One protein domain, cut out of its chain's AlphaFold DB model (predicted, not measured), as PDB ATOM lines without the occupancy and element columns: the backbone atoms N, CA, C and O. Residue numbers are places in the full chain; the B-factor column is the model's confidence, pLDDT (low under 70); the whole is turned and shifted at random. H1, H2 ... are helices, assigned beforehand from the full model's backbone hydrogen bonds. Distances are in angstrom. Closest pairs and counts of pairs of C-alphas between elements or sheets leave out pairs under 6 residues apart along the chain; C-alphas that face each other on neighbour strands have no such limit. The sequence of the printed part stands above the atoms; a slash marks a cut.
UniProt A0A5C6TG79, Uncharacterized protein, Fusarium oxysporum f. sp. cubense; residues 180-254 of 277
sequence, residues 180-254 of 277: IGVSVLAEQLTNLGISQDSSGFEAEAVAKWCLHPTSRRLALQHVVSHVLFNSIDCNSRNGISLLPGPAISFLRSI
ATOM      1  N   ILE A 180     159.499 147.565 152.213       67.94
ATOM      2  CA  ILE A 180     159.725 147.455 150.770       67.94
ATOM      3  C   ILE A 180     159.727 145.967 150.433       67.94
ATOM      4  O   ILE A 180     160.487 145.192 151.018       67.94
ATOM      5  N   GLY A 181     158.890 145.569 149.473       74.56
ATOM      6  CA  GLY A 181     158.791 144.181 149.033       74.56
ATOM      7  C   GLY A 181     160.145 143.629 148.579       74.56
ATOM      8  O   GLY A 181     160.832 144.252 147.768       74.56
ATOM      9  N   VAL A 182     160.509 142.445 149.086       77.38
ATOM     10  CA  VAL A 182     161.797 141.783 148.799       77.38
ATOM     11  C   VAL A 182     162.031 141.656 147.292       77.38
ATOM     12  O   VAL A 182     163.137 141.908 146.832       77.38
ATOM     13  N   SER A 183     160.978 141.351 146.528       76.75
ATOM     14  CA  SER A 183     160.985 141.261 145.064       76.75
ATOM     15  C   SER A 183     161.339 142.581 144.374       76.75
ATOM     16  O   SER A 183     162.195 142.589 143.498       76.75
ATOM     17  N   VAL A 184     160.743 143.702 144.795       80.69
ATOM     18  CA  VAL A 184     161.031 145.036 144.233       80.69
ATOM     19  C   VAL A 184     162.478 145.427 144.520       80.69
ATOM     20  O   VAL A 184     163.182 145.916 143.640       80.69
ATOM     21  N   LEU A 185     162.962 145.170 145.740       81.06
ATOM     22  CA  LEU A 185     164.361 145.423 146.075       81.06
ATOM     23  C   LEU A 185     165.308 144.482 145.311       81.06
ATOM     24  O   LEU A 185     166.337 144.942 144.828       81.06
ATOM     25  N   ALA A 186     164.961 143.206 145.138       81.62
ATOM     26  CA  ALA A 186     165.740 142.258 144.343       81.62
ATOM     27  C   ALA A 186     165.824 142.678 142.866       81.62
ATOM     28  O   ALA A 186     166.912 142.641 142.300       81.62
ATOM     29  N   GLU A 187     164.727 143.158 142.272       83.50
ATOM     30  CA  GLU A 187     164.703 143.716 140.913       83.50
ATOM     31  C   GLU A 187     165.606 144.954 140.789       83.50
ATOM     32  O   GLU A 187     166.339 145.100 139.811       83.50
ATOM     33  N   GLN A 188     165.623 145.844 141.786       82.75
ATOM     34  CA  GLN A 188     166.571 146.961 141.780       82.75
ATOM     35  C   GLN A 188     168.024 146.476 141.932       82.75
ATOM     36  O   GLN A 188     168.909 146.983 141.248       82.75
ATOM     37  N   LEU A 189     168.289 145.470 142.772       82.00
ATOM     38  CA  LEU A 189     169.638 144.921 142.950       82.00
ATOM     39  C   LEU A 189     170.150 144.191 141.691       82.00
ATOM     40  O   LEU A 189     171.314 144.383 141.335       82.00
ATOM     41  N   THR A 190     169.312 143.439 140.967       83.12
ATOM     42  CA  THR A 190     169.707 142.836 139.677       83.12
ATOM     43  C   THR A 190     169.967 143.897 138.607       83.12
ATOM     44  O   THR A 190     170.954 143.782 137.882       83.12
ATOM     45  N   ASN A 191     169.176 144.977 138.553       81.75
ATOM     46  CA  ASN A 191     169.459 146.137 137.691       81.75
ATOM     47  C   ASN A 191     170.768 146.864 138.074       81.75
ATOM     48  O   ASN A 191     171.454 147.399 137.205       81.75
ATOM     49  N   LEU A 192     171.166 146.833 139.351       77.44
ATOM     50  CA  LEU A 192     172.485 147.273 139.840       77.44
ATOM     51  C   LEU A 192     173.622 146.265 139.541       77.44
ATOM     52  O   LEU A 192     174.768 146.482 139.945       77.44
ATOM     53  N   GLY A 193     173.323 145.178 138.825       75.75
ATOM     54  CA  GLY A 193     174.277 144.157 138.397       75.75
ATOM     55  C   GLY A 193     174.571 143.076 139.437       75.75
ATOM     56  O   GLY A 193     175.534 142.343 139.257       75.75
ATOM     57  N   ILE A 194     173.794 142.966 140.520       78.75
ATOM     58  CA  ILE A 194     173.985 141.928 141.546       78.75
ATOM     59  C   ILE A 194     173.306 140.637 141.081       78.75
ATOM     60  O   ILE A 194     172.083 140.511 141.112       78.75
ATOM     61  N   SER A 195     174.122 139.673 140.662       76.75
ATOM     62  CA  SER A 195     173.729 138.294 140.357       76.75
ATOM     63  C   SER A 195     174.623 137.294 141.098       76.75
ATOM     64  O   SER A 195     175.657 137.666 141.665       76.75
ATOM     65  N   GLN A 196     174.253 136.011 141.054       75.50
ATOM     66  CA  GLN A 196     175.066 134.917 141.594       75.50
ATOM     67  C   GLN A 196     176.477 134.903 140.971       75.50
ATOM     68  O   GLN A 196     177.461 134.756 141.688       75.50
ATOM     69  N   ASP A 197     176.577 135.113 139.655       70.06
ATOM     70  CA  ASP A 197     177.823 134.988 138.879       70.06
ATOM     71  C   ASP A 197     178.790 136.168 139.066       70.06
ATOM     72  O   ASP A 197     179.996 136.028 138.879       70.06
ATOM     73  N   SER A 198     178.255 137.340 139.414       72.69
ATOM     74  CA  SER A 198     178.998 138.600 139.573       72.69
ATOM     75  C   SER A 198     179.365 138.880 141.030       72.69
ATOM     76  O   SER A 198     180.495 139.257 141.335       72.69
ATOM     77  N   SER A 199     178.411 138.658 141.936       70.12
ATOM     78  CA  SER A 199     178.497 139.048 143.347       70.12
ATOM     79  C   SER A 199     178.609 137.861 144.312       70.12
ATOM     80  O   SER A 199     178.715 138.055 145.522       70.12
ATOM     81  N   GLY A 200     178.538 136.628 143.801       77.50
ATOM     82  CA  GLY A 200     178.498 135.389 144.584       77.50
ATOM     83  C   GLY A 200     177.132 135.077 145.209       77.50
ATOM     84  O   GLY A 200     176.869 133.919 145.539       77.50
ATOM     85  N   PHE A 201     176.243 136.067 145.340       80.88
ATOM     86  CA  PHE A 201     174.965 135.946 146.043       80.88
ATOM     87  C   PHE A 201     173.762 136.244 145.144       80.88
ATOM     88  O   PHE A 201     173.813 137.065 144.232       80.88
ATOM     89  N   GLU A 202     172.643 135.589 145.441       83.56
ATOM     90  CA  GLU A 202     171.358 135.856 144.804       83.56
ATOM     91  C   GLU A 202     170.773 137.197 145.277       83.56
ATOM     92  O   GLU A 202     170.785 137.516 146.471       83.56
ATOM     93  N   ALA A 203     170.219 137.981 144.348       82.75
ATOM     94  CA  ALA A 203     169.673 139.306 144.642       82.75
ATOM     95  C   ALA A 203     168.523 139.280 145.666       82.75
ATOM     96  O   ALA A 203     168.417 140.206 146.469       82.75
ATOM     97  N   GLU A 204     167.706 138.219 145.702       83.56
ATOM     98  CA  GLU A 204     166.651 138.058 146.713       83.56
ATOM     99  C   GLU A 204     167.236 137.859 148.123       83.56
ATOM    100  O   GLU A 204     166.787 138.497 149.081       83.56
ATOM    101  N   ALA A 205     168.294 137.052 148.260       83.75
ATOM    102  CA  ALA A 205     168.991 136.871 149.532       83.75
ATOM    103  C   ALA A 205     169.615 138.191 150.025       83.75
ATOM    104  O   ALA A 205     169.455 138.555 151.195       83.75
ATOM    105  N   VAL A 206     170.251 138.956 149.128       83.19
ATOM    106  CA  VAL A 206     170.822 140.275 149.457       83.19
ATOM    107  C   VAL A 206     169.726 141.292 149.806       83.19
ATOM    108  O   VAL A 206     169.874 142.019 150.793       83.19
ATOM    109  N   ALA A 207     168.604 141.315 149.077       85.81
ATOM    110  CA  ALA A 207     167.441 142.150 149.391       85.81
ATOM    111  C   ALA A 207     166.894 141.838 150.793       85.81
ATOM    112  O   ALA A 207     166.736 142.738 151.622       85.81
ATOM    113  N   LYS A 208     166.700 140.554 151.103       85.62
ATOM    114  CA  LYS A 208     166.256 140.076 152.417       85.62
ATOM    115  C   LYS A 208     167.205 140.516 153.538       85.62
ATOM    116  O   LYS A 208     166.747 140.994 154.578       85.62
ATOM    117  N   TRP A 209     168.521 140.438 153.329       85.06
ATOM    118  CA  TRP A 209     169.504 140.928 154.303       85.06
ATOM    119  C   TRP A 209     169.538 142.456 154.438       85.06
ATOM    120  O   TRP A 209     169.799 142.945 155.532       85.06
ATOM    121  N   CYS A 210     169.239 143.226 153.387       81.94
ATOM    122  CA  CYS A 210     169.096 144.685 153.491       81.94
ATOM    123  C   CYS A 210     167.891 145.087 154.363       81.94
ATOM    124  O   CYS A 210     167.941 146.077 155.098       81.94
ATOM    125  N   LEU A 211     166.809 144.306 154.319       82.75
ATOM    126  CA  LEU A 211     165.589 144.574 155.082       82.75
ATOM    127  C   LEU A 211     165.755 144.215 156.574       82.75
ATOM    128  O   LEU A 211     165.361 145.004 157.440       82.75
ATOM    129  N   HIS A 212     166.404 143.088 156.895       82.38
ATOM    130  CA  HIS A 212     166.684 142.665 158.277       82.38
ATOM    131  C   HIS A 212     167.676 143.606 159.002       82.38
ATOM    132  O   HIS A 212     168.816 143.741 158.564       82.38
ATOM    133  N   PRO A 213     167.321 144.222 160.150       74.25
ATOM    134  CA  PRO A 213     168.115 145.303 160.750       74.25
ATOM    135  C   PRO A 213     169.524 144.894 161.210       74.25
ATOM    136  O   PRO A 213     170.429 145.725 161.196       74.25
ATOM    137  N   THR A 214     169.736 143.629 161.583       79.44
ATOM    138  CA  THR A 214     171.033 143.114 162.057       79.44
ATOM    139  C   THR A 214     172.049 142.902 160.932       79.44
ATOM    140  O   THR A 214     173.226 143.206 161.116       79.44
ATOM    141  N   SER A 215     171.620 142.425 159.758       83.81
ATOM    142  CA  SER A 215     172.488 142.220 158.588       83.81
ATOM    143  C   SER A 215     172.484 143.394 157.600       83.81
ATOM    144  O   SER A 215     173.438 143.521 156.829       83.81
ATOM    145  N   ARG A 216     171.501 144.306 157.686       84.38
ATOM    146  CA  ARG A 216     171.332 145.511 156.845       84.38
ATOM    147  C   ARG A 216     172.632 146.250 156.558       84.38
ATOM    148  O   ARG A 216     172.928 146.540 155.403       84.38
ATOM    149  N   ARG A 217     173.436 146.536 157.588       81.62
ATOM    150  CA  ARG A 217     174.706 147.270 157.433       81.62
ATOM    151  C   ARG A 217     175.711 146.519 156.554       81.62
ATOM    152  O   ARG A 217     176.350 147.142 155.712       81.62
ATOM    153  N   LEU A 218     175.851 145.206 156.747       85.19
ATOM    154  CA  LEU A 218     176.791 144.378 155.991       85.19
ATOM    155  C   LEU A 218     176.302 144.161 154.552       85.19
ATOM    156  O   LEU A 218     177.089 144.273 153.616       85.19
ATOM    157  N   ALA A 219     174.998 143.936 154.374       85.50
ATOM    158  CA  ALA A 219     174.373 143.791 153.064       85.50
ATOM    159  C   ALA A 219     174.492 145.080 152.232       85.50
ATOM    160  O   ALA A 219     174.989 145.036 151.111       85.50
ATOM    161  N   LEU A 220     174.154 146.245 152.796       87.75
ATOM    162  CA  LEU A 220     174.321 147.532 152.112       87.75
ATOM    163  C   LEU A 220     175.797 147.849 151.821       87.75
ATOM    164  O   LEU A 220     176.103 148.360 150.745       87.75
ATOM    165  N   GLN A 221     176.726 147.506 152.721       87.62
ATOM    166  CA  GLN A 221     178.162 147.647 152.455       87.62
ATOM    167  C   GLN A 221     178.611 146.764 151.280       87.62
ATOM    168  O   GLN A 221     179.401 147.224 150.455       87.62
ATOM    169  N   HIS A 222     178.101 145.534 151.172       87.88
ATOM    170  CA  HIS A 222     178.350 144.644 150.036       87.88
ATOM    171  C   HIS A 222     177.794 145.229 148.729       87.88
ATOM    172  O   HIS A 222     178.545 145.362 147.767       87.88
ATOM    173  N   VAL A 223     176.530 145.673 148.719       86.81
ATOM    174  CA  VAL A 223     175.879 146.326 147.565       86.81
ATOM    175  C   VAL A 223     176.686 147.533 147.077       86.81
ATOM    176  O   VAL A 223     177.050 147.596 145.905       86.81
ATOM    177  N   VAL A 224     177.020 148.468 147.973       86.88
ATOM    178  CA  VAL A 224     177.775 149.685 147.623       86.88
ATOM    179  C   VAL A 224     179.180 149.348 147.121       86.88
ATOM    180  O   VAL A 224     179.653 149.971 146.173       86.88
ATOM    181  N   SER A 225     179.834 148.343 147.710       86.62
ATOM    182  CA  SER A 225     181.165 147.900 147.275       86.62
ATOM    183  C   SER A 225     181.113 147.241 145.892       86.62
ATOM    184  O   SER A 225     181.943 147.558 145.045       86.62
ATOM    185  N   HIS A 226     180.119 146.385 145.630       84.62
ATOM    186  CA  HIS A 226     179.911 145.743 144.330       84.62
ATOM    187  C   HIS A 226     179.648 146.776 143.226       84.62
ATOM    188  O   HIS A 226     180.326 146.767 142.202       84.62
ATOM    189  N   VAL A 227     178.728 147.720 143.461       84.75
ATOM    190  CA  VAL A 227     178.443 148.823 142.525       84.75
ATOM    191  C   VAL A 227     179.689 149.682 142.286       84.75
ATOM    192  O   VAL A 227     179.982 150.018 141.139       84.75
ATOM    193  N   LEU A 228     180.459 149.996 143.334       82.38
ATOM    194  CA  LEU A 228     181.691 150.774 143.198       82.38
ATOM    195  C   LEU A 228     182.731 150.039 142.342       82.38
ATOM    196  O   LEU A 228     183.243 150.635 141.398       82.38
ATOM    197  N   PHE A 229     183.012 148.761 142.611       81.00
ATOM    198  CA  PHE A 229     183.977 147.996 141.814       81.00
ATOM    199  C   PHE A 229     183.504 147.775 140.371       81.00
ATOM    200  O   PHE A 229     184.308 147.935 139.457       81.00
ATOM    201  N   ASN A 230     182.211 147.522 140.144       76.56
ATOM    202  CA  ASN A 230     181.635 147.418 138.799       76.56
ATOM    203  C   ASN A 230     181.677 148.759 138.028       76.56
ATOM    204  O   ASN A 230     181.705 148.774 136.802       76.56
ATOM    205  N   SER A 231     181.722 149.899 138.731       70.12
ATOM    206  CA  SER A 231     181.865 151.229 138.115       70.12
ATOM    207  C   SER A 231     183.307 151.615 137.741       70.12
ATOM    208  O   SER A 231     183.508 152.626 137.063       70.12
ATOM    209  N   ILE A 232     184.310 150.838 138.172       71.25
ATOM    210  CA  ILE A 232     185.730 151.095 137.905       71.25
ATOM    211  C   ILE A 232     186.194 150.194 136.756       71.25
ATOM    212  O   ILE A 232     186.466 149.010 136.947       71.25
ATOM    213  N   ASP A 233     186.359 150.771 135.562       62.72
ATOM    214  CA  ASP A 233     186.939 150.072 134.407       62.72
ATOM    215  C   ASP A 233     188.463 149.889 134.557       62.72
ATOM    216  O   ASP A 233     189.287 150.560 133.922       62.72
ATOM    217  N   CYS A 234     188.837 148.920 135.394       57.94
ATOM    218  CA  CYS A 234     190.200 148.410 135.543       57.94
ATOM    219  C   CYS A 234     190.771 147.787 134.254       57.94
ATOM    220  O   CYS A 234     191.972 147.521 134.205       57.94
ATOM    221  N   ASN A 235     189.943 147.524 133.235       56.69
ATOM    222  CA  ASN A 235     190.351 146.906 131.973       56.69
ATOM    223  C   ASN A 235     190.622 147.944 130.865       56.69
ATOM    224  O   ASN A 235     191.102 147.595 129.781       56.69
ATOM    225  N   SER A 236     190.387 149.234 131.139       55.75
ATOM    226  CA  SER A 236     190.834 150.330 130.283       55.75
ATOM    227  C   SER A 236     192.358 150.256 130.088       55.75
ATOM    228  O   SER A 236     193.163 150.461 131.000       55.75
ATOM    229  N   ARG A 237     192.782 149.947 128.856       55.19
ATOM    230  CA  ARG A 237     194.165 149.591 128.465       55.19
ATOM    231  C   ARG A 237     195.144 150.785 128.474       55.19
ATOM    232  O   ARG A 237     196.132 150.804 127.744       55.19
ATOM    233  N   ASN A 238     194.840 151.812 129.267       56.66
ATOM    234  CA  ASN A 238     195.315 153.189 129.140       56.66
ATOM    235  C   ASN A 238     195.705 153.814 130.498       56.66
ATOM    236  O   ASN A 238     195.610 155.024 130.664       56.66
ATOM    237  N   GLY A 239     196.165 153.004 131.459       55.50
ATOM    238  CA  GLY A 239     196.869 153.485 132.654       55.50
ATOM    239  C   GLY A 239     195.997 154.089 133.762       55.50
ATOM    240  O   GLY A 239     195.983 155.301 133.945       55.50
ATOM    241  N   ILE A 240     195.381 153.221 134.576       59.09
ATOM    242  CA  ILE A 240     194.979 153.480 135.977       59.09
ATOM    243  C   ILE A 240     194.292 154.832 136.261       59.09
ATOM    244  O   ILE A 240     194.649 155.548 137.199       59.09
ATOM    245  N   SER A 241     193.248 155.162 135.497       56.25
ATOM    246  CA  SER A 241     192.336 156.253 135.853       56.25
ATOM    247  C   SER A 241     191.191 155.719 136.720       56.25
ATOM    248  O   SER A 241     190.252 155.118 136.214       56.25
ATOM    249  N   LEU A 242     191.246 155.955 138.036       61.03
ATOM    250  CA  LEU A 242     190.174 155.606 138.991       61.03
ATOM    251  C   LEU A 242     188.979 156.585 138.937       61.03
ATOM    252  O   LEU A 242     188.297 156.811 139.935       61.03
ATOM    253  N   LEU A 243     188.761 157.224 137.787       63.97
ATOM    254  CA  LEU A 243     187.693 158.191 137.571       63.97
ATOM    255  C   LEU A 243     186.511 157.493 136.885       63.97
ATOM    256  O   LEU A 243     186.722 156.842 135.863       63.97
ATOM    257  N   PRO A 244     185.268 157.644 137.380       64.06
ATOM    258  CA  PRO A 244     184.092 157.118 136.695       64.06
ATOM    259  C   PRO A 244     184.011 157.617 135.248       64.06
ATOM    260  O   PRO A 244     184.361 158.766 134.967       64.06
ATOM    261  N   GLY A 245     183.487 156.784 134.343       64.94
ATOM    262  CA  GLY A 245     183.397 157.066 132.902       64.94
ATOM    263  C   GLY A 245     183.000 158.507 132.523       64.94
ATOM    264  O   GLY A 245     183.703 159.110 131.713       64.94
ATOM    265  N   PRO A 246     181.966 159.127 133.135       66.50
ATOM    266  CA  PRO A 246     181.598 160.523 132.865       66.50
ATOM    267  C   PRO A 246     182.720 161.550 133.103       66.50
ATOM    268  O   PRO A 246     182.847 162.508 132.341       66.50
ATOM    269  N   ALA A 247     183.571 161.347 134.114       64.81
ATOM    270  CA  ALA A 247     184.708 162.224 134.396       64.81
ATOM    271  C   ALA A 247     185.863 162.015 133.399       64.81
ATOM    272  O   ALA A 247     186.535 162.981 133.034       64.81
ATOM    273  N   ILE A 248     186.057 160.789 132.896       70.81
ATOM    274  CA  ILE A 248     186.988 160.507 131.789       70.81
ATOM    275  C   ILE A 248     186.482 161.152 130.490       70.81
ATOM    276  O   ILE A 248     187.270 161.763 129.766       70.81
ATOM    277  N   SER A 249     185.176 161.087 130.213       71.56
ATOM    278  CA  SER A 249     184.548 161.780 129.079       71.56
ATOM    279  C   SER A 249     184.751 163.295 129.153       71.56
ATOM    280  O   SER A 249     185.142 163.903 128.159       71.56
ATOM    281  N   PHE A 250     184.570 163.897 130.334       76.56
ATOM    282  CA  PHE A 250     184.852 165.319 130.548       76.56
ATOM    283  C   PHE A 250     186.336 165.651 130.331       76.56
ATOM    284  O   PHE A 250     186.644 166.552 129.552       76.56
ATOM    285  N   LEU A 251     187.265 164.890 130.920       71.75
ATOM    286  CA  LEU A 251     188.708 165.070 130.701       71.75
ATOM    287  C   LEU A 251     189.113 164.947 129.226       71.75
ATOM    288  O   LEU A 251     189.969 165.701 128.774       71.75
ATOM    289  N   ARG A 252     188.481 164.046 128.463       70.62
ATOM    290  CA  ARG A 252     188.693 163.903 127.011       70.62
ATOM    291  C   ARG A 252     188.051 165.034 126.192       70.62
ATOM    292  O   ARG A 252     188.468 165.254 125.061       70.62
ATOM    293  N   SER A 253     187.059 165.742 126.737       78.81
ATOM    294  CA  SER A 253     186.450 166.920 126.095       78.81
ATOM    295  C   SER A 253     187.269 168.206 126.258       78.81
ATOM    296  O   SER A 253     187.060 169.159 125.511       78.81
ATOM    297  N   ILE A 254     188.222 168.236 127.199       79.56
ATOM    298  CA  ILE A 254     189.186 169.333 127.321       79.56
ATOM    299  C   ILE A 254     190.206 169.184 126.177       79.56
ATOM    300  O   ILE A 254     190.890 168.158 126.121       79.56
TER     301      ILE A 254
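AT A GLANCE: This is residues 180 to 254 of the 277 residues of an uncharacterized protein of Fusarium oxysporum f. sp. cubense (UniProt A0A5C6TG79). What does the model look like? It is a helical body at one end and a lone helix, H5, at the other, with a long looping link, residues 231 to 244, between them. In the body H3 packs on both H1 and H4, the short H2 lies near H4, and H4 reaches from this body toward the link. What is it made of? The printed part has 75 residues with five named helices, H1 to H5 in order along the chain, and no named strand; its class is all helix. How compact is it? It is loose, with a radius of gyration of the C-alphas of 15.3 A, and spans 46 by 21 by 20 A.

HOW THE PARTS SIT: What does the first helix meet? H1, residues 182 to 191, touches H3, residues 203 to 211, at a steep tilt of 58 degrees, opposite ways; their closest C-alphas, of Ala 186 and Glu 204, are 4.9 A apart. H1 is close to but not clearly touching H4, residues 216 to 230, at a shallow tilt of 19 degrees, the same way; their closest C-alphas, of Leu 189 and Val 223, are 7.9 A apart. How do the next helices stand to H4? H2, residues 196 to 199, is close but not clearly touching, with the C-alphas of Ser 199 and His 226 closest at 6.9 A. H3 touches H4 at a steep tilt of 46 degrees, opposite ways, with the C-alphas of Cys 210 and Arg 216 closest at 4.1 A; H4 touches H3 with residues 216 to 220 alone. Where is H5? H5, residues 245 to 253, is apart from H1, H2, H3 and H4. What do the backbones show? In H1, H3, H4 and H5 every O i to N i+4 pair is within hydrogen-bond range. H2 is too short for such a pair, and its one O i to N i+3 pair is not within range.

IN THESE COORDINATES: Where does the first helix begin? C-alpha 182 of H1 is at (161.797, 141.783, 148.799), and H1 is 14.2 A long from first to last C-alpha. How long are the others? H2 measures 5.6 A, H3 12.4 A, H4 20.9 A and H5 12.4 A. H4 begins with C-alpha 216 at (171.332, 145.511, 156.845), and H5 ends with C-alpha 253 at (186.450, 166.920, 126.095).

THE WHOLE: How far does it reach? The two C-alphas farthest apart, of Thr 214 and Ile 254, are 47.2 A apart. Which links are long? The link from H4 to H5, 14 residues, is long, and the other three are tight; the printed part has no cut. Where is confidence low? The mean pLDDT of the printed part is 76.0, and residue 180 and residues 233 to 247 are under 70.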